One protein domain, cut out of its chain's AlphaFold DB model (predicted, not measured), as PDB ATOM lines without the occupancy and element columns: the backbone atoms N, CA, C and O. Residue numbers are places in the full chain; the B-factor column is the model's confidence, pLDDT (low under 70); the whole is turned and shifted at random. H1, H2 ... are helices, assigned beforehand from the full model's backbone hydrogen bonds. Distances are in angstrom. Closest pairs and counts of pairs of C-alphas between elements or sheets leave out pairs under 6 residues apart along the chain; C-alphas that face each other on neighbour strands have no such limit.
ATOM      1  N   ASP A  23       9.751 -49.313 -14.150       68.69
ATOM      2  CA  ASP A  23      11.173 -49.466 -14.489       68.69
ATOM      3  C   ASP A  23      11.640 -48.518 -15.600       68.69
ATOM      4  O   ASP A  23      12.672 -47.860 -15.480       68.69
ATOM      5  N   ALA A  24      10.894 -48.444 -16.705       70.56
ATOM      6  CA  ALA A  24      11.263 -47.601 -17.836       70.56
ATOM      7  C   ALA A  24      11.120 -46.116 -17.477       70.56
ATOM      8  O   ALA A  24      11.996 -45.328 -17.825       70.56
ATOM      9  N   MET A  25      10.087 -45.754 -16.708       77.12
ATOM     10  CA  MET A  25       9.908 -44.382 -16.226       77.12
ATOM     11  C   MET A  25      11.013 -43.973 -15.244       77.12
ATOM     12  O   MET A  25      11.555 -42.875 -15.345       77.12
ATOM     13  N   THR A  26      11.393 -44.871 -14.334       74.31
ATOM     14  CA  THR A  26      12.487 -44.639 -13.380       74.31
ATOM     15  C   THR A  26      13.811 -44.437 -14.114       74.31
ATOM     16  O   THR A  26      14.519 -43.475 -13.833       74.31
ATOM     17  N   ARG A  27      14.129 -45.279 -15.110       72.69
ATOM     18  CA  ARG A  27      15.341 -45.108 -15.929       72.69
ATOM     19  C   ARG A  27      15.365 -43.770 -16.665       72.69
ATOM     20  O   ARG A  27      16.406 -43.119 -16.690       72.69
ATOM     21  N   THR A  28      14.232 -43.338 -17.219       75.88
ATOM     22  CA  THR A  28      14.118 -42.007 -17.830       75.88
ATOM     23  C   THR A  28      14.376 -40.899 -16.808       75.88
ATOM     24  O   THR A  28      15.180 -40.015 -17.080       75.88
ATOM     25  N   LEU A  29      13.771 -40.971 -15.618       74.62
ATOM     26  CA  LEU A  29      13.944 -39.959 -14.572       74.62
ATOM     27  C   LEU A  29      15.384 -39.866 -14.066       74.62
ATOM     28  O   LEU A  29      15.912 -38.765 -13.937       74.62
ATOM     29  N   ILE A  30      16.034 -41.006 -13.833       75.50
ATOM     30  CA  ILE A  30      17.443 -41.059 -13.429       75.50
ATOM     31  C   ILE A  30      18.328 -40.410 -14.501       75.50
ATOM     32  O   ILE A  30      19.194 -39.600 -14.169       75.50
ATOM     33  N   GLY A  31      18.085 -40.710 -15.781       69.75
ATOM     34  CA  GLY A  31      18.809 -40.095 -16.895       69.75
ATOM     35  C   GLY A  31      18.594 -38.582 -16.989       69.75
ATOM     36  O   GLY A  31      19.557 -37.831 -17.145       69.75
ATOM     37  N   GLU A  32      17.350 -38.115 -16.838       74.38
ATOM     38  CA  GLU A  32      17.028 -36.685 -16.854       74.38
ATOM     39  C   GLU A  32      17.657 -35.928 -15.678       74.38
ATOM     40  O   GLU A  32      18.220 -34.849 -15.876       74.38
ATOM     41  N   VAL A  33      17.609 -36.486 -14.464       76.69
ATOM     42  CA  VAL A  33      18.271 -35.898 -13.290       76.69
ATOM     43  C   VAL A  33      19.787 -35.880 -13.486       76.69
ATOM     44  O   VAL A  33      20.412 -34.849 -13.248       76.69
ATOM     45  N   GLY A  34      20.380 -36.963 -13.995       72.12
ATOM     46  CA  GLY A  34      21.810 -37.019 -14.312       72.12
ATOM     47  C   GLY A  34      22.240 -35.926 -15.297       72.12
ATOM     48  O   GLY A  34      23.213 -35.211 -15.045       72.12
ATOM     49  N   ALA A  35      21.482 -35.723 -16.377       71.38
ATOM     50  CA  ALA A  35      21.731 -34.652 -17.346       71.38
ATOM     51  C   ALA A  35      21.620 -33.248 -16.718       71.38
ATOM     52  O   ALA A  35      22.436 -32.368 -16.991       71.38
ATOM     53  N   ARG A  36      20.639 -33.035 -15.834       77.50
ATOM     54  CA  ARG A  36      20.441 -31.748 -15.148       77.50
ATOM     55  C   ARG A  36      21.563 -31.444 -14.163       77.50
ATOM     56  O   ARG A  36      22.089 -30.336 -14.180       77.50
ATOM     57  N   VAL A  37      21.957 -32.417 -13.339       76.06
ATOM     58  CA  VAL A  37      23.044 -32.258 -12.360       76.06
ATOM     59  C   VAL A  37      24.376 -32.003 -13.067       76.06
ATOM     60  O   VAL A  37      25.100 -31.089 -12.679       76.06
ATOM     61  N   THR A  38      24.685 -32.746 -14.134       72.12
ATOM     62  CA  THR A  38      25.922 -32.544 -14.912       72.12
ATOM     63  C   THR A  38      25.934 -31.214 -15.667       72.12
ATOM     64  O   THR A  38      26.960 -30.540 -15.673       72.12
ATOM     65  N   GLY A  39      24.803 -30.775 -16.233       70.69
ATOM     66  CA  GLY A  39      24.677 -29.439 -16.828       70.69
ATOM     67  C   GLY A  39      24.884 -28.317 -15.803       70.69
ATOM     68  O   GLY A  39      25.599 -27.348 -16.064       70.69
ATOM     69  N   TRP A  40      24.343 -28.480 -14.591       73.88
ATOM     70  CA  TRP A  40      24.561 -27.543 -13.485       73.88
ATOM     71  C   TRP A  40      26.025 -27.520 -13.028       73.88
ATOM     72  O   TRP A  40      26.592 -26.450 -12.810       73.88
ATOM     73  N   ALA A  41      26.666 -28.688 -12.942       72.44
ATOM     74  CA  ALA A  41      28.085 -28.818 -12.631       72.44
ATOM     75  C   ALA A  41      28.963 -28.148 -13.699       72.44
ATOM     76  O   ALA A  41      29.872 -27.400 -13.351       72.44
ATOM     77  N   ALA A  42      28.655 -28.322 -14.987       70.81
ATOM     78  CA  ALA A  42      29.367 -27.668 -16.088       70.81
ATOM     79  C   ALA A  42      29.276 -26.135 -16.031       70.81
ATOM     80  O   ALA A  42      30.248 -25.447 -16.331       70.81
ATOM     81  N   ALA A  43      28.123 -25.598 -15.624       70.25
ATOM     82  CA  ALA A  43      27.928 -24.158 -15.465       70.25
ATOM     83  C   ALA A  43      28.573 -23.589 -14.186       70.25
ATOM     84  O   ALA A  43      28.871 -22.397 -14.129       70.25
ATOM     85  N   THR A  44      28.772 -24.426 -13.162       71.19
ATOM     86  CA  THR A  44      29.263 -24.011 -11.836       71.19
ATOM     87  C   THR A  44      30.773 -24.174 -11.692       71.19
ATOM     88  O   THR A  44      31.445 -23.307 -11.135       71.19
ATOM     89  N   PHE A  45      31.325 -25.283 -12.182       66.56
ATOM     90  CA  PHE A  45      32.751 -25.563 -12.113       66.56
ATOM     91  C   PHE A  45      33.465 -24.945 -13.318       66.56
ATOM     92  O   PHE A  45      33.119 -25.209 -14.463       66.56
ATOM     93  N   GLY A  46      34.488 -24.128 -13.066       59.94
ATOM     94  CA  GLY A  46      35.401 -23.639 -14.102       59.94
ATOM     95  C   GLY A  46      36.565 -24.605 -14.370       59.94
ATOM     96  O   GLY A  46      36.762 -25.591 -13.658       59.94
ATOM     97  N   GLY A  47      37.381 -24.302 -15.382       61.94
ATOM     98  CA  GLY A  47      38.610 -25.052 -15.677       61.94
ATOM     99  C   GLY A  47      38.368 -26.487 -16.168       61.94
ATOM    100  O   GLY A  47      37.354 -26.775 -16.801       61.94
ATOM    101  N   ASN A  48      39.308 -27.398 -15.890       59.78
ATOM    102  CA  ASN A  48      39.258 -28.784 -16.386       59.78
ATOM    103  C   ASN A  48      38.043 -29.573 -15.873       59.78
ATOM    104  O   ASN A  48      37.492 -30.377 -16.621       59.78
ATOM    105  N   ALA A  49      37.592 -29.312 -14.641       59.78
ATOM    106  CA  ALA A  49      36.389 -29.934 -14.089       59.78
ATOM    107  C   ALA A  49      35.141 -29.520 -14.885       59.78
ATOM    108  O   ALA A  49      34.386 -30.376 -15.337       59.78
ATOM    109  N   GLY A  50      34.972 -28.220 -15.152       61.50
ATOM    110  CA  GLY A  50      33.890 -27.705 -15.999       61.50
ATOM    111  C   GLY A  50      33.890 -28.285 -17.411       61.50
ATOM    112  O   GLY A  50      32.840 -28.658 -17.928       61.50
ATOM    113  N   ALA A  51      35.070 -28.429 -18.021       64.69
ATOM    114  CA  ALA A  51      35.216 -29.046 -19.339       64.69
ATOM    115  C   ALA A  51      34.811 -30.534 -19.340       64.69
ATOM    116  O   ALA A  51      34.127 -30.976 -20.266       64.69
ATOM    117  N   GLY A  52      35.167 -31.285 -18.291       63.94
ATOM    118  CA  GLY A  52      34.741 -32.677 -18.106       63.94
ATOM    119  C   GLY A  52      33.221 -32.814 -17.966       63.94
ATOM    120  O   GLY A  52      32.603 -33.621 -18.662       63.94
ATOM    121  N   TRP A  53      32.599 -31.962 -17.145       66.12
ATOM    122  CA  TRP A  53      31.141 -31.924 -16.976       66.12
ATOM    123  C   TRP A  53      30.409 -31.477 -18.246       66.12
ATOM    124  O   TRP A  53      29.384 -32.053 -18.615       66.12
ATOM    125  N   SER A  54      30.949 -30.488 -18.963       65.62
ATOM    126  CA  SER A  54      30.377 -30.019 -20.225       65.62
ATOM    127  C   SER A  54      30.396 -31.118 -21.288       65.62
ATOM    128  O   SER A  54      29.411 -31.264 -22.011       65.62
ATOM    129  N   ALA A  55      31.472 -31.908 -21.361       63.78
ATOM    130  CA  ALA A  55      31.580 -33.048 -22.268       63.78
ATOM    131  C   ALA A  55      30.603 -34.186 -21.911       63.78
ATOM    132  O   ALA A  55      30.080 -34.835 -22.814       63.78
ATOM    133  N   MET A  56      30.318 -34.400 -20.619       61.59
ATOM    134  CA  MET A  56      29.323 -35.376 -20.148       61.59
ATOM    135  C   MET A  56      27.883 -34.968 -20.425       61.59
ATOM    136  O   MET A  56      27.066 -35.828 -20.743       61.59
ATOM    137  N   SER A  57      27.552 -33.686 -20.234       60.62
ATOM    138  CA  SER A  57      26.153 -33.255 -20.209       60.62
ATOM    139  C   SER A  57      25.415 -33.600 -21.503       60.62
ATOM    140  O   SER A  57      24.199 -33.753 -21.468       60.62
ATOM    141  N   GLY A  58      26.121 -33.718 -22.644       49.28
ATOM    142  CA  GLY A  58      25.542 -33.984 -23.969       49.28
ATOM    143  C   GLY A  58      24.450 -32.986 -24.388       49.28
ATOM    144  O   GLY A  58      23.872 -33.104 -25.465       49.28
ATOM    145  N   ALA A  59      24.167 -31.998 -23.541       45.31
ATOM    146  CA  ALA A  59      22.941 -31.238 -23.499       45.31
ATOM    147  C   ALA A  59      23.307 -29.772 -23.658       45.31
ATOM    148  O   ALA A  59      23.423 -29.006 -22.702       45.31
ATOM    149  N   ALA A  60      23.416 -29.365 -24.915       43.72
ATOM    150  CA  ALA A  60      23.089 -28.002 -25.283       43.72
ATOM    151  C   ALA A  60      21.593 -27.783 -24.976       43.72
ATOM    152  O   ALA A  60      20.749 -27.981 -25.844       43.72
ATOM    153  N   GLY A  61      21.227 -27.481 -23.727       51.34
ATOM    154  CA  GLY A  61      19.812 -27.254 -23.410       51.34
ATOM    155  C   GLY A  61      19.436 -27.020 -21.950       51.34
ATOM    156  O   GLY A  61      18.457 -26.319 -21.716       51.34
ATOM    157  N   PHE A  62      20.187 -27.543 -20.973       54.16
ATOM    158  CA  PHE A  62      19.922 -27.274 -19.555       54.16
ATOM    159  C   PHE A  62      21.040 -26.418 -18.955       54.16
ATOM    160  O   PHE A  62      22.146 -26.896 -18.720       54.16
ATOM    161  N   GLY A  63      20.739 -25.138 -18.735       57.53
ATOM    162  CA  GLY A  63      21.583 -24.204 -17.995       57.53
ATOM    163  C   GLY A  63      20.871 -23.727 -16.726       57.53
ATOM    164  O   GLY A  63      19.644 -23.821 -16.656       57.53
ATOM    165  N   PRO A  64      21.607 -23.219 -15.723       57.53
ATOM    166  CA  PRO A  64      21.011 -22.658 -14.516       57.53
ATOM    167  C   PRO A  64      20.046 -21.521 -14.882       57.53
ATOM    168  O   PRO A  64      20.456 -20.456 -15.344       57.53
ATOM    169  N   ASP A  65      18.750 -21.757 -14.687       64.19
ATOM    170  CA  ASP A  65      17.700 -20.764 -14.896       64.19
ATOM    171  C   ASP A  65      17.536 -19.930 -13.614       64.19
ATOM    172  O   ASP A  65      17.190 -20.437 -12.543       64.19
ATOM    173  N   ALA A  66      17.792 -18.625 -13.714       56.97
ATOM    174  CA  ALA A  66      17.685 -17.693 -12.593       56.97
ATOM    175  C   ALA A  66      16.256 -17.598 -12.023       56.97
ATOM    176  O   ALA A  66      16.084 -17.401 -10.819       56.97
ATOM    177  N   GLY A  67      15.226 -17.772 -12.859       65.56
ATOM    178  CA  GLY A  67      13.828 -17.809 -12.430       65.56
ATOM    179  C   GLY A  67      13.502 -19.071 -11.637       65.56
ATOM    180  O   GLY A  67      12.784 -19.008 -10.639       65.56
ATOM    181  N   ARG A  68      14.095 -20.203 -12.025       67.81
ATOM    182  CA  ARG A  68      14.014 -21.473 -11.291       67.81
ATOM    183  C   ARG A  68      14.758 -21.419  -9.963       67.81
ATOM    184  O   ARG A  68      14.230 -21.866  -8.948       67.81
ATOM    185  N   LEU A  69      15.931 -20.789  -9.942       61.25
ATOM    186  CA  LEU A  69      16.687 -20.540  -8.714       61.25
ATOM    187  C   LEU A  69      15.912 -19.674  -7.721       61.25
ATOM    188  O   LEU A  69      15.839 -20.018  -6.545       61.25
ATOM    189  N   ALA A  70      15.279 -18.595  -8.188       67.44
ATOM    190  CA  ALA A  70      14.456 -17.732  -7.341       67.44
ATOM    191  C   ALA A  70      13.239 -18.461  -6.735       67.44
ATOM    192  O   ALA A  70      12.739 -18.063  -5.686       67.44
ATOM    193  N   GLN A  71      12.778 -19.538  -7.378       69.06
ATOM    194  CA  GLN A  71      11.695 -20.405  -6.902       69.06
ATOM    195  C   GLN A  71      12.190 -21.586  -6.047       69.06
ATOM    196  O   GLN A  71      11.374 -22.376  -5.576       69.06
ATOM    197  N   GLY A  72      13.505 -21.714  -5.846       73.44
ATOM    198  CA  GLY A  72      14.126 -22.832  -5.135       73.44
ATOM    199  C   GLY A  72      14.201 -24.138  -5.936       73.44
ATOM    200  O   GLY A  72      14.575 -25.161  -5.377       73.44
ATOM    201  N   ASP A  73      13.880 -24.121  -7.233       78.38
ATOM    202  CA  ASP A  73      13.822 -25.300  -8.107       78.38
ATOM    203  C   ASP A  73      14.982 -25.318  -9.114       78.38
ATOM    204  O   ASP A  73      14.783 -25.376 -10.325       78.38
ATOM    205  N   ALA A  74      16.222 -25.249  -8.619       76.12
ATOM    206  CA  ALA A  74      17.431 -25.121  -9.443       76.12
ATOM    207  C   ALA A  74      17.570 -26.192 -10.546       76.12
ATOM    208  O   ALA A  74      18.207 -25.937 -11.570       76.12
ATOM    209  N   TYR A  75      16.966 -27.367 -10.339       77.06
ATOM    210  CA  TYR A  75      17.018 -28.513 -11.245       77.06
ATOM    211  C   TYR A  75      15.709 -28.754 -12.023       77.06
ATOM    212  O   TYR A  75      15.624 -29.728 -12.767       77.06
ATOM    213  N   GLY A  76      14.678 -27.910 -11.891       81.69
ATOM    214  CA  GLY A  76      13.404 -28.080 -12.608       81.69
ATOM    215  C   GLY A  76      12.605 -29.329 -12.195       81.69
ATOM    216  O   GLY A  76      11.915 -29.926 -13.029       81.69
ATOM    217  N   LEU A  77      12.768 -29.807 -10.960       84.62
ATOM    218  CA  LEU A  77      12.200 -31.060 -10.452       84.62
ATOM    219  C   LEU A  77      10.685 -30.984 -10.294       84.62
ATOM    220  O   LEU A  77      10.014 -32.001 -10.451       84.62
ATOM    221  N   ARG A  78      10.133 -29.792 -10.040       85.88
ATOM    222  CA  ARG A  78       8.685 -29.617  -9.881       85.88
ATOM    223  C   ARG A  78       7.932 -29.903 -11.179       85.88
ATOM    224  O   ARG A  78       6.972 -30.665 -11.170       85.88
ATOM    225  N   ASP A  79       8.404 -29.362 -12.297       85.50
ATOM    226  CA  ASP A  79       7.806 -29.620 -13.614       85.50
ATOM    227  C   ASP A  79       8.004 -31.071 -14.051       85.50
ATOM    228  O   ASP A  79       7.127 -31.659 -14.685       85.50
ATOM    229  N   LEU A  80       9.146 -31.662 -13.686       84.56
ATOM    230  CA  LEU A  80       9.426 -33.070 -13.942       84.56
ATOM    231  C   LEU A  80       8.441 -33.972 -13.193       84.56
ATOM    232  O   LEU A  80       7.791 -34.813 -13.812       84.56
ATOM    233  N   ALA A  81       8.291 -33.758 -11.884       86.12
ATOM    234  CA  ALA A  81       7.348 -34.483 -11.043       86.12
ATOM    235  C   ALA A  81       5.913 -34.330 -11.559       86.12
ATOM    236  O   ALA A  81       5.232 -35.337 -11.740       86.12
ATOM    237  N   GLY A  82       5.486 -33.105 -11.888       84.69
ATOM    238  CA  GLY A  82       4.154 -32.832 -12.432       84.69
ATOM    239  C   GLY A  82       3.901 -33.505 -13.785       84.69
ATOM    240  O   GLY A  82       2.842 -34.094 -14.004       84.69
ATOM    241  N   GLY A  83       4.887 -33.504 -14.689       86.00
ATOM    242  CA  GLY A  83       4.790 -34.187 -15.983       86.00
ATOM    243  C   GLY A  83       4.665 -35.708 -15.850       86.00
ATOM    244  O   GLY A  83       3.852 -36.332 -16.537       86.00
ATOM    245  N   VAL A  84       5.429 -36.312 -14.934       83.00
ATOM    246  CA  VAL A  84       5.339 -37.749 -14.621       83.00
ATOM    247  C   VAL A  84       4.009 -38.082 -13.955       83.00
ATOM    248  O   VAL A  84       3.341 -39.035 -14.359       83.00
ATOM    249  N   ALA A  85       3.611 -37.288 -12.962       84.75
ATOM    250  CA  ALA A  85       2.367 -37.449 -12.228       84.75
ATOM    251  C   ALA A  85       1.162 -37.406 -13.173       84.75
ATOM    252  O   ALA A  85       0.345 -38.326 -13.172       84.75
ATOM    253  N   ALA A  86       1.102 -36.410 -14.061       86.00
ATOM    254  CA  ALA A  86       0.049 -36.288 -15.064       86.00
ATOM    255  C   ALA A  86       0.015 -37.491 -16.021       86.00
ATOM    256  O   ALA A  86      -1.057 -38.011 -16.332       86.00
ATOM    257  N   ARG A  87       1.184 -37.978 -16.458       83.75
ATOM    258  CA  ARG A  87       1.293 -39.131 -17.365       83.75
ATOM    259  C   ARG A  87       0.809 -40.434 -16.733       83.75
ATOM    260  O   ARG A  87       0.275 -41.289 -17.435       83.75
ATOM    261  N   LEU A  88       1.027 -40.592 -15.430       82.06
ATOM    262  CA  LEU A  88       0.666 -41.792 -14.677       82.06
ATOM    263  C   LEU A  88      -0.708 -41.693 -13.996       82.06
ATOM    264  O   LEU A  88      -1.121 -42.650 -13.346       82.06
ATOM    265  N   GLY A  89      -1.418 -40.569 -14.140       83.19
ATOM    266  CA  GLY A  89      -2.701 -40.338 -13.470       83.19
ATOM    267  C   GLY A  89      -2.575 -40.266 -11.945       83.19
ATOM    268  O   GLY A  89      -3.452 -40.751 -11.233       83.19
ATOM    269  N   ALA A  90      -1.468 -39.715 -11.449       86.25
ATOM    270  CA  ALA A  90      -1.157 -39.639 -10.029       86.25
ATOM    271  C   ALA A  90      -2.118 -38.717  -9.270       86.25
ATOM    272  O   ALA A  90      -2.595 -37.707  -9.787       86.25
ATOM    273  N   THR A  91      -2.336 -39.026  -7.996       89.81
ATOM    274  CA  THR A  91      -2.981 -38.099  -7.062       89.81
ATOM    275  C   THR A  91      -2.012 -36.988  -6.623       89.81
ATOM    276  O   THR A  91      -0.796 -37.190  -6.661       89.81
ATOM    277  N   PRO A  92      -2.504 -35.845  -6.102       88.94
ATOM    278  CA  PRO A  92      -1.635 -34.785  -5.574       88.94
ATOM    279  C   PRO A  92      -0.687 -35.256  -4.459       88.94
ATOM    280  O   PRO A  92       0.429 -34.761  -4.327       88.94
ATOM    281  N   ALA A  93      -1.113 -36.240  -3.661       89.31
ATOM    282  CA  ALA A  93      -0.265 -36.842  -2.635       89.31
ATOM    283  C   ALA A  93       0.895 -37.644  -3.251       89.31
ATOM    284  O   ALA A  93       2.030 -37.536  -2.791       89.31
ATOM    285  N   GLN A  94       0.623 -38.404  -4.315       87.62
ATOM    286  CA  GLN A  94       1.633 -39.174  -5.047       87.62
ATOM    287  C   GLN A  94       2.599 -38.272  -5.817       87.62
ATOM    288  O   GLN A  94       3.793 -38.548  -5.848       87.62
ATOM    289  N   GLU A  95       2.116 -37.167  -6.385       90.31
ATOM    290  CA  GLU A  95       2.976 -36.144  -6.987       90.31
ATOM    291  C   GLU A  95       3.916 -35.516  -5.946       90.31
ATOM    292  O   GLU A  95       5.112 -35.386  -6.197       90.31
ATOM    293  N   GLY A  96       3.410 -35.197  -4.749       89.88
ATOM    294  CA  GLY A  96       4.237 -34.691  -3.651       89.88
ATOM    295  C   GLY A  96       5.287 -35.698  -3.165       89.88
ATOM    296  O   GLY A  96       6.425 -35.313  -2.887       89.88
ATOM    297  N   ALA A  97       4.935 -36.985  -3.092       90.44
ATOM    298  CA  ALA A  97       5.876 -38.056  -2.759       90.44
ATOM    299  C   ALA A  97       6.951 -38.228  -3.844       90.44
ATOM    300  O   ALA A  97       8.136 -38.320  -3.529       90.44
ATOM    301  N   LEU A  98       6.549 -38.186  -5.116       87.38
ATOM    302  CA  LEU A  98       7.459 -38.233  -6.255       87.38
ATOM    303  C   LEU A  98       8.422 -37.047  -6.271       87.38
ATOM    304  O   LEU A  98       9.615 -37.241  -6.486       87.38
ATOM    305  N   LEU A  99       7.927 -35.835  -6.013       91.44
ATOM    306  CA  LEU A  99       8.767 -34.646  -5.931       91.44
ATOM    307  C   LEU A  99       9.817 -34.785  -4.825       91.44
ATOM    308  O   LEU A  99      10.994 -34.560  -5.086       91.44
ATOM    309  N   ARG A 100       9.418 -35.221  -3.622       91.94
ATOM    310  CA  ARG A 100      10.362 -35.452  -2.519       91.94
ATOM    311  C   ARG A 100      11.422 -36.496  -2.892       91.94
ATOM    312  O   ARG A 100      12.606 -36.243  -2.706       91.94
ATOM    313  N   ALA A 101      11.017 -37.625  -3.475       87.38
ATOM    314  CA  ALA A 101      11.953 -38.664  -3.906       87.38
ATOM    315  C   ALA A 101      12.937 -38.161  -4.980       87.38
ATOM    316  O   ALA A 101      14.122 -38.487  -4.942       87.38
ATOM    317  N   LEU A 102      12.471 -37.326  -5.916       86.75
ATOM    318  CA  LEU A 102      13.328 -36.683  -6.915       86.75
ATOM    319  C   LEU A 102      14.303 -35.683  -6.282       86.75
ATOM    320  O   LEU A 102      15.460 -35.632  -6.696       86.75
ATOM    321  N   GLU A 103      13.869 -34.894  -5.299       89.69
ATOM    322  CA  GLU A 103      14.725 -33.948  -4.569       89.69
ATOM    323  C   GLU A 103      15.843 -34.666  -3.804       89.69
ATOM    324  O   GLU A 103      17.007 -34.264  -3.901       89.69
ATOM    325  N   ASP A 104      15.514 -35.743  -3.091       87.94
ATOM    326  CA  ASP A 104      16.489 -36.526  -2.327       87.94
ATOM    327  C   ASP A 104      17.482 -37.242  -3.255       87.94
ATOM    328  O   ASP A 104      18.698 -37.132  -3.064       87.94
ATOM    329  N   PHE A 105      16.992 -37.854  -4.339       84.62
ATOM    330  CA  PHE A 105      17.843 -38.457  -5.366       84.62
ATOM    331  C   PHE A 105      18.787 -37.432  -6.010       84.62
ATOM    332  O   PHE A 105      19.991 -37.668  -6.138       84.62
ATOM    333  N   THR A 106      18.263 -36.260  -6.378       84.75
ATOM    334  CA  THR A 106      19.052 -35.182  -6.994       84.75
ATOM    335  C   THR A 106      20.116 -34.654  -6.033       84.75
ATOM    336  O   THR A 106      21.246 -34.400  -6.455       84.75
ATOM    337  N   ARG A 107      19.806 -34.539  -4.734       85.25
ATOM    338  CA  ARG A 107      20.778 -34.157  -3.700       85.25
ATOM    339  C   ARG A 107      21.919 -35.174  -3.607       85.25
ATOM    340  O   ARG A 107      23.081 -34.773  -3.631       85.25
ATOM    341  N   ALA A 108      21.609 -36.470  -3.549       81.69
ATOM    342  CA  ALA A 108      22.620 -37.527  -3.493       81.69
ATOM    343  C   ALA A 108      23.494 -37.569  -4.762       81.69
ATOM    344  O   ALA A 108      24.716 -37.734  -4.680       81.69
ATOM    345  N   ALA A 109      22.890 -37.359  -5.935       77.31
ATOM    346  CA  ALA A 109      23.606 -37.274  -7.207       77.31
ATOM    347  C   ALA A 109      24.548 -36.057  -7.253       77.31
ATOM    348  O   ALA A 109      25.705 -36.191  -7.650       77.31
ATOM    349  N   ALA A 110      24.093 -34.887  -6.795       78.38
ATOM    350  CA  ALA A 110      24.912 -33.677  -6.732       78.38
ATOM    351  C   ALA A 110      26.117 -33.829  -5.786       78.38
ATOM    352  O   ALA A 110      27.213 -33.373  -6.115       78.38
ATOM    353  N   LEU A 111      25.944 -34.506  -4.644       80.94
ATOM    354  CA  LEU A 111      27.046 -34.808  -3.722       80.94
ATOM    355  C   LEU A 111      28.097 -35.724  -4.364       80.94
ATOM    356  O   LEU A 111      29.283 -35.423  -4.278       80.94
ATOM    357  N   ASN A 112      27.669 -36.781  -5.062       75.88
ATOM    358  CA  ASN A 112      28.573 -37.664  -5.811       75.88
ATOM    359  C   ASN A 112      29.332 -36.907  -6.914       75.88
ATOM    360  O   ASN A 112      30.538 -37.065  -7.064       75.88
ATOM    361  N   VAL A 113      28.648 -36.040  -7.665       73.31
ATOM    362  CA  VAL A 113      29.271 -35.189  -8.695       73.31
ATOM    363  C   VAL A 113      30.327 -34.262  -8.091       73.31
ATOM    364  O   VAL A 113      31.421 -34.139  -8.636       73.31
ATOM    365  N   ASN A 114      30.047 -33.660  -6.934       73.75
ATOM    366  CA  ASN A 114      31.027 -32.844  -6.225       73.75
ATOM    367  C   ASN A 114      32.226 -33.672  -5.729       73.75
ATOM    368  O   ASN A 114      33.359 -33.212  -5.824       73.75
ATOM    369  N   ALA A 115      31.995 -34.896  -5.245       73.44
ATOM    370  CA  ALA A 115      33.057 -35.798  -4.795       73.44
ATOM    371  C   ALA A 115      33.971 -36.262  -5.944       73.44
ATOM    372  O   ALA A 115      35.165 -36.470  -5.743       73.44
ATOM    373  N   LEU A 116      33.418 -36.393  -7.153       70.25
ATOM    374  CA  LEU A 116      34.157 -36.790  -8.350       70.25
ATOM    375  C   LEU A 116      34.923 -35.631  -9.001       70.25
ATOM    376  O   LEU A 116      35.847 -35.877  -9.767       70.25
ATOM    377  N   ALA A 117      34.579 -34.372  -8.730       67.75
ATOM    378  CA  ALA A 117      35.175 -33.236  -9.427       67.75
ATOM    379  C   ALA A 117      36.717 -33.205  -9.303       67.75
ATOM    380  O   ALA A 117      37.266 -32.946  -8.233       67.75
ATOM    381  N   GLY A 118      37.421 -33.416 -10.424       61.88
ATOM    382  CA  GLY A 118      38.884 -33.388 -10.490       61.88
ATOM    383  C   GLY A 118      39.564 -34.747 -10.291       61.88
ATOM    384  O   GLY A 118      40.790 -34.783 -10.177       61.88
ATOM    385  N   SER A 119      38.811 -35.851 -10.257       63.91
ATOM    386  CA  SER A 119      39.349 -37.207 -10.119       63.91
ATOM    387  C   SER A 119      39.986 -37.758 -11.411       63.91
ATOM    388  O   SER A 119      40.758 -38.714 -11.355       63.91
ATOM    389  N   GLY A 120      39.704 -37.163 -12.580       59.16
ATOM    390  CA  GLY A 120      40.221 -37.579 -13.896       59.16
ATOM    391  C   GLY A 120      39.572 -38.846 -14.483       59.16
ATOM    392  O   GLY A 120      39.917 -39.270 -15.587       59.16
ATOM    393  N   ASN A 121      38.646 -39.462 -13.749       60.81
ATOM    394  CA  ASN A 121      37.886 -40.669 -14.092       60.81
ATOM    395  C   ASN A 121      36.374 -40.511 -13.815       60.81
ATOM    396  O   ASN A 121      35.640 -41.498 -13.719       60.81
ATOM    397  N   GLU A 122      35.901 -39.266 -13.754       65.50
ATOM    398  CA  GLU A 122      34.529 -38.865 -13.421       65.50
ATOM    399  C   GLU A 122      33.494 -39.535 -14.335       65.50
ATOM    400  O   GLU A 122      32.437 -39.970 -13.884       65.50
ATOM    401  N   LEU A 123      33.831 -39.661 -15.625       57.22
ATOM    402  CA  LEU A 123      33.009 -40.252 -16.692       57.22
ATOM    403  C   LEU A 123      32.664 -41.714 -16.436       57.22
ATOM    404  O   LEU A 123      31.501 -42.109 -16.517       57.22
ATOM    405  N   SER A 124      33.673 -42.516 -16.112       61.25
ATOM    406  CA  SER A 124      33.472 -43.948 -15.910       61.25
ATOM    407  C   SER A 124      32.810 -44.227 -14.564       61.25
ATOM    408  O   SER A 124      31.993 -45.140 -14.476       61.25
ATOM    409  N   ALA A 125      33.124 -43.424 -13.541       62.41
ATOM    410  CA  ALA A 125      32.526 -43.541 -12.218       62.41
ATOM    411  C   ALA A 125      31.038 -43.165 -12.244       62.41
ATOM    412  O   ALA A 125      30.212 -43.978 -11.853       62.41
ATOM    413  N   LEU A 126      30.669 -42.005 -12.801       64.06
ATOM    414  CA  LEU A 126      29.267 -41.584 -12.868       64.06
ATOM    415  C   LEU A 126      28.427 -42.501 -13.763       64.06
ATOM    416  O   LEU A 126      27.301 -42.826 -13.399       64.06
ATOM    417  N   SER A 127      28.955 -42.945 -14.910       63.44
ATOM    418  CA  SER A 127      28.249 -43.899 -15.773       63.44
ATOM    419  C   SER A 127      28.021 -45.232 -15.065       63.44
ATOM    420  O   SER A 127      26.925 -45.771 -15.163       63.44
ATOM    421  N   ALA A 128      29.019 -45.758 -14.348       64.38
ATOM    422  CA  ALA A 128      28.866 -46.987 -13.574       64.38
ATOM    423  C   ALA A 128      27.857 -46.797 -12.436       64.38
ATOM    424  O   ALA A 128      26.988 -47.639 -12.232       64.38
ATOM    425  N   THR A 129      27.917 -45.660 -11.745       64.19
ATOM    426  CA  THR A 129      26.975 -45.320 -10.686       64.19
ATOM    427  C   THR A 129      25.555 -45.211 -11.241       64.19
ATOM    428  O   THR A 129      24.672 -45.894 -10.738       64.19
ATOM    429  N   LEU A 130      25.305 -44.442 -12.304       63.31
ATOM    430  CA  LEU A 130      23.975 -44.305 -12.913       63.31
ATOM    431  C   LEU A 130      23.459 -45.618 -13.518       63.31
ATOM    432  O   LEU A 130      22.261 -45.867 -13.436       63.31
ATOM    433  N   ASP A 131      24.325 -46.472 -14.063       64.62
ATOM    434  CA  ASP A 131      23.945 -47.796 -14.580       64.62
ATOM    435  C   ASP A 131      23.544 -48.755 -13.440       64.62
ATOM    436  O   ASP A 131      22.462 -49.347 -13.461       64.62
ATOM    437  N   VAL A 132      24.329 -48.801 -12.357       60.12
ATOM    438  CA  VAL A 132      23.995 -49.536 -11.117       60.12
ATOM    439  C   VAL A 132      22.713 -49.001 -10.469       60.12
ATOM    440  O   VAL A 132      21.950 -49.756  -9.861       60.12
ATOM    441  N   THR A 133      22.449 -47.705 -10.609       58.88
ATOM    442  CA  THR A 133      21.288 -47.024 -10.025       58.88
ATOM    443  C   THR A 133      20.042 -47.123 -10.914       58.88
ATOM    444  O   THR A 133      18.923 -47.149 -10.416       58.88
ATOM    445  N   GLY A 134      20.214 -47.237 -12.232       58.25
ATOM    446  CA  GLY A 134      19.145 -47.459 -13.205       58.25
ATOM    447  C   GLY A 134      18.681 -48.914 -13.273       58.25
ATOM    448  O   GLY A 134      17.559 -49.181 -13.707       58.25
ATOM    449  N   ASN A 135      19.510 -49.853 -12.804       62.72
ATOM    450  CA  ASN A 135      19.196 -51.278 -12.711       62.72
ATOM    451  C   ASN A 135      18.638 -51.644 -11.321       62.72
ATOM    452  O   ASN A 135      19.117 -52.544 -10.622       62.72
ATOM    453  N   VAL A 136      17.650 -50.866 -10.878       63.25
ATOM    454  CA  VAL A 136      16.943 -51.068  -9.616       63.25
ATOM    455  C   VAL A 136      15.594 -51.706  -9.915       63.25
ATOM    456  O   VAL A 136      14.719 -51.097 -10.530       63.25
ATOM    457  N   THR A 137      15.425 -52.942  -9.462       60.50
ATOM    458  CA  THR A 137      14.118 -53.582  -9.349       60.50
ATOM    459  C   THR A 137      13.466 -53.143  -8.042       60.50
ATOM    460  O   THR A 137      14.102 -53.141  -6.991       60.50
ATOM    461  N   GLY A 138      12.199 -52.746  -8.117       59.34
ATOM    462  CA  GLY A 138      11.395 -52.367  -6.959       59.34
ATOM    463  C   GLY A 138      10.008 -52.990  -7.029       59.34
ATOM    464  O   GLY A 138       9.571 -53.456  -8.087       59.34
ATOM    465  N   ASP A 139       9.305 -52.967  -5.906       57.00
ATOM    466  CA  ASP A 139       7.947 -53.486  -5.824       57.00
ATOM    467  C   ASP A 139       6.935 -52.467  -6.375       57.00
ATOM    468  O   ASP A 139       7.160 -51.256  -6.374       57.00
ATOM    469  N   GLY A 140       5.804 -52.961  -6.887       62.03
ATOM    470  CA  GLY A 140       4.684 -52.122  -7.323       62.03
ATOM    471  C   GLY A 140       4.790 -51.519  -8.734       62.03
ATOM    472  O   GLY A 140       5.839 -51.511  -9.379       62.03
ATOM    473  N   ASN A 141       3.647 -51.013  -9.209       71.88
ATOM    474  CA  ASN A 141       3.455 -50.359 -10.507       71.88
ATOM    475  C   ASN A 141       3.072 -48.881 -10.313       71.88
ATOM    476  O   ASN A 141       2.705 -48.466  -9.216       71.88
ATOM    477  N   GLY A 142       3.098 -48.091 -11.390       77.50
ATOM    478  CA  GLY A 142       2.686 -46.685 -11.340       77.50
ATOM    479  C   GLY A 142       3.640 -45.814 -10.518       77.50
ATOM    480  O   GLY A 142       4.831 -46.107 -10.430       77.50
ATOM    481  N   VAL A 143       3.126 -44.725  -9.945       80.56
ATOM    482  CA  VAL A 143       3.940 -43.695  -9.267       80.56
ATOM    483  C   VAL A 143       4.611 -44.241  -8.013       80.56
ATOM    484  O   VAL A 143       5.792 -43.989  -7.813       80.56
ATOM    485  N   ASP A 144       3.905 -45.046  -7.220       83.00
ATOM    486  CA  ASP A 144       4.452 -45.614  -5.982       83.00
ATOM    487  C   ASP A 144       5.629 -46.559  -6.278       83.00
ATOM    488  O   ASP A 144       6.642 -46.546  -5.578       83.00
ATOM    489  N   GLY A 145       5.554 -47.308  -7.386       80.38
ATOM    490  CA  GLY A 145       6.671 -48.122  -7.869       80.38
ATOM    491  C   GLY A 145       7.866 -47.289  -8.350       80.38
ATOM    492  O   GLY A 145       9.009 -47.711  -8.173       80.38
ATOM    493  N   VAL A 146       7.628 -46.110  -8.936       81.12
ATOM    494  CA  VAL A 146       8.693 -45.170  -9.334       81.12
ATOM    495  C   VAL A 146       9.351 -44.545  -8.103       81.12
ATOM    496  O   VAL A 146      10.576 -44.523  -8.021       81.12
ATOM    497  N   VAL A 147       8.556 -44.100  -7.126       84.81
ATOM    498  CA  VAL A 147       9.039 -43.558  -5.846       84.81
ATOM    499  C   VAL A 147       9.923 -44.577  -5.134       84.81
ATOM    500  O   VAL A 147      11.071 -44.267  -4.833       84.81
ATOM    501  N   SER A 148       9.450 -45.817  -4.972       83.62
ATOM    502  CA  SER A 148      10.224 -46.872  -4.305       83.62
ATOM    503  C   SER A 148      11.584 -47.114  -4.972       83.62
ATOM    504  O   SER A 148      12.605 -47.265  -4.299       83.62
ATOM    505  N   ARG A 149      11.635 -47.109  -6.308       83.25
ATOM    506  CA  ARG A 149      12.895 -47.296  -7.039       83.25
ATOM    507  C   ARG A 149      13.823 -46.090  -6.913       83.25
ATOM    508  O   ARG A 149      15.028 -46.294  -6.803       83.25
ATOM    509  N   LEU A 150      13.289 -44.866  -6.901       82.31
ATOM    510  CA  LEU A 150      14.066 -43.646  -6.653       82.31
ATOM    511  C   LEU A 150      14.660 -43.629  -5.237       82.31
ATOM    512  O   LEU A 150      15.804 -43.218  -5.057       82.31
ATOM    513  N   GLU A 151      13.933 -44.126  -4.240       86.50
ATOM    514  CA  GLU A 151      14.433 -44.250  -2.866       86.50
ATOM    515  C   GLU A 151      15.584 -45.265  -2.774       86.50
ATOM    516  O   GLU A 151      16.645 -44.949  -2.234       86.50
ATOM    517  N   ILE A 152      15.434 -46.453  -3.376       81.38
ATOM    518  CA  ILE A 152      16.511 -47.459  -3.441       81.38
ATOM    519  C   ILE A 152      17.724 -46.905  -4.205       81.38
ATOM    520  O   ILE A 152      18.872 -47.099  -3.800       81.38
ATOM    521  N   ALA A 153      17.478 -46.203  -5.310       78.56
ATOM    522  CA  ALA A 153      18.506 -45.531  -6.090       78.56
ATOM    523  C   ALA A 153      19.285 -44.497  -5.256       78.56
ATOM    524  O   ALA A 153      20.515 -44.462  -5.298       78.56
ATOM    525  N   THR A 154      18.576 -43.703  -4.454       82.38
ATOM    526  CA  THR A 154      19.167 -42.713  -3.541       82.38
ATOM    527  C   THR A 154      20.055 -43.390  -2.498       82.38
ATOM    528  O   THR A 154      21.218 -43.022  -2.357       82.38
ATOM    529  N   GLN A 155      19.574 -44.452  -1.846       83.12
ATOM    530  CA  GLN A 155      20.364 -45.206  -0.863       83.12
ATOM    531  C   GLN A 155      21.650 -45.791  -1.463       83.12
ATOM    532  O   GLN A 155      22.706 -45.786  -0.824       83.12
ATOM    533  N   ARG A 156      21.596 -46.277  -2.711       78.81
ATOM    534  CA  ARG A 156      22.791 -46.752  -3.425       78.81
ATOM    535  C   ARG A 156      23.798 -45.625  -3.652       78.81
ATOM    536  O   ARG A 156      24.985 -45.851  -3.422       78.81
ATOM    537  N   LEU A 157      23.340 -44.438  -4.056       73.50
ATOM    538  CA  LEU A 157      24.196 -43.258  -4.234       73.50
ATOM    539  C   LEU A 157      24.843 -42.791  -2.929       73.50
ATOM    540  O   LEU A 157      25.994 -42.361  -2.934       73.50
ATOM    541  N   GLU A 158      24.121 -42.869  -1.816       79.56
ATOM    542  CA  GLU A 158      24.638 -42.497  -0.497       79.56
ATOM    543  C   GLU A 158      25.667 -43.508   0.020       79.56
ATOM    544  O   GLU A 158      26.666 -43.120   0.617       79.56
ATOM    545  N   THR A 159      25.475 -44.798  -0.270       72.81
ATOM    546  CA  THR A 159      26.408 -45.861   0.141       72.81
ATOM    547  C   THR A 159      27.741 -45.797  -0.615       72.81
ATOM    548  O   THR A 159      28.768 -46.160  -0.058       72.81
ATOM    549  N   HIS A 160      27.746 -45.314  -1.865       61.16
ATOM    550  CA  HIS A 160      28.970 -45.140  -2.666       61.16
ATOM    551  C   HIS A 160      29.762 -43.861  -2.322       61.16
ATOM    552  O   HIS A 160      30.834 -43.651  -2.882       61.16
ATOM    553  N   ASN A 161      29.255 -43.011  -1.419       50.31
ATOM    554  CA  ASN A 161      29.939 -41.803  -0.931       50.31
ATOM    555  C   ASN A 161      30.874 -42.066   0.277       50.31
ATOM    556  O   ASN A 161      31.399 -41.108   0.851       50.31
TER     557      ASN A 161
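This is residues 23 to 161 of the 162 residues of an uncharacterized protein of Alphaproteobacteria bacterium (UniProt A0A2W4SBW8). The long helix H5 and H7 lie side by side; H1 crosses H5 with its first residues, 23 to 26, on H7, and H6 packs on the first half of H1. H2 folds back along the other end of H1, H4 packs on the first part of H5, and H3, touching no helix, lies off to one side. H1, H2, H5, H6 and H7 form an up-and-down bundle, each running against the one before it in the chain. The printed part has 139 residues with seven named helices, H1 to H7 in order, and no named strand: all helix, compact, with a radius of gyration of the C-alphas of 14.7 A and spans of 44 by 33 by 21 A.

Start at H5, residues 92 to 116: it touches H7, residues 142 to 159, at a shallow tilt of 24 degrees, the same way, closest at the C-alphas of Phe 105 and Thr 154, 4.8 A apart. H1, residues 23 to 44, touches H5 with residues 33 to 41 alone at a steep tilt of 49 degrees; the closest C-alphas, Val 37 and Ala 110, are 6.1 A apart. H2, residues 47 to 57, forms a helical hairpin with H1, closest at the C-alphas of Ala 42 and Gly 50, 4.5 A. H6, residues 122 to 134, touches H1 at a shallow tilt of 26 degrees, opposite ways, closest at the C-alphas of Arg 27 and Gly 134, 5.2 A. H4, residues 77 to 88, touches H5 at a steep tilt of 47 degrees, closest at the C-alphas of Ala 81 and Leu 99, 5.3 A. H3, residues 66 to 70, is apart from H5, for instance. Every O i to N i+4 pair is within hydrogen-bond range in H1 to H7.

Find C-alpha 92 at (-1.635, -34.785, -5.574); from there H5 runs 36.0 A to C-alpha 116. H1 begins at C-alpha 23, (11.173, -49.466, -14.489), and is 31.3 A long; H7, 26.4 A, ends at C-alpha 159, (26.408, -45.861, 0.141).

The farthest C-alphas, Gly 47 and Thr 91, are 44.4 A apart. The printed part has no cut and no long link. Its mean pLDDT is 72.8; residues 45 to 71 and 117 to 140 are among those under 70.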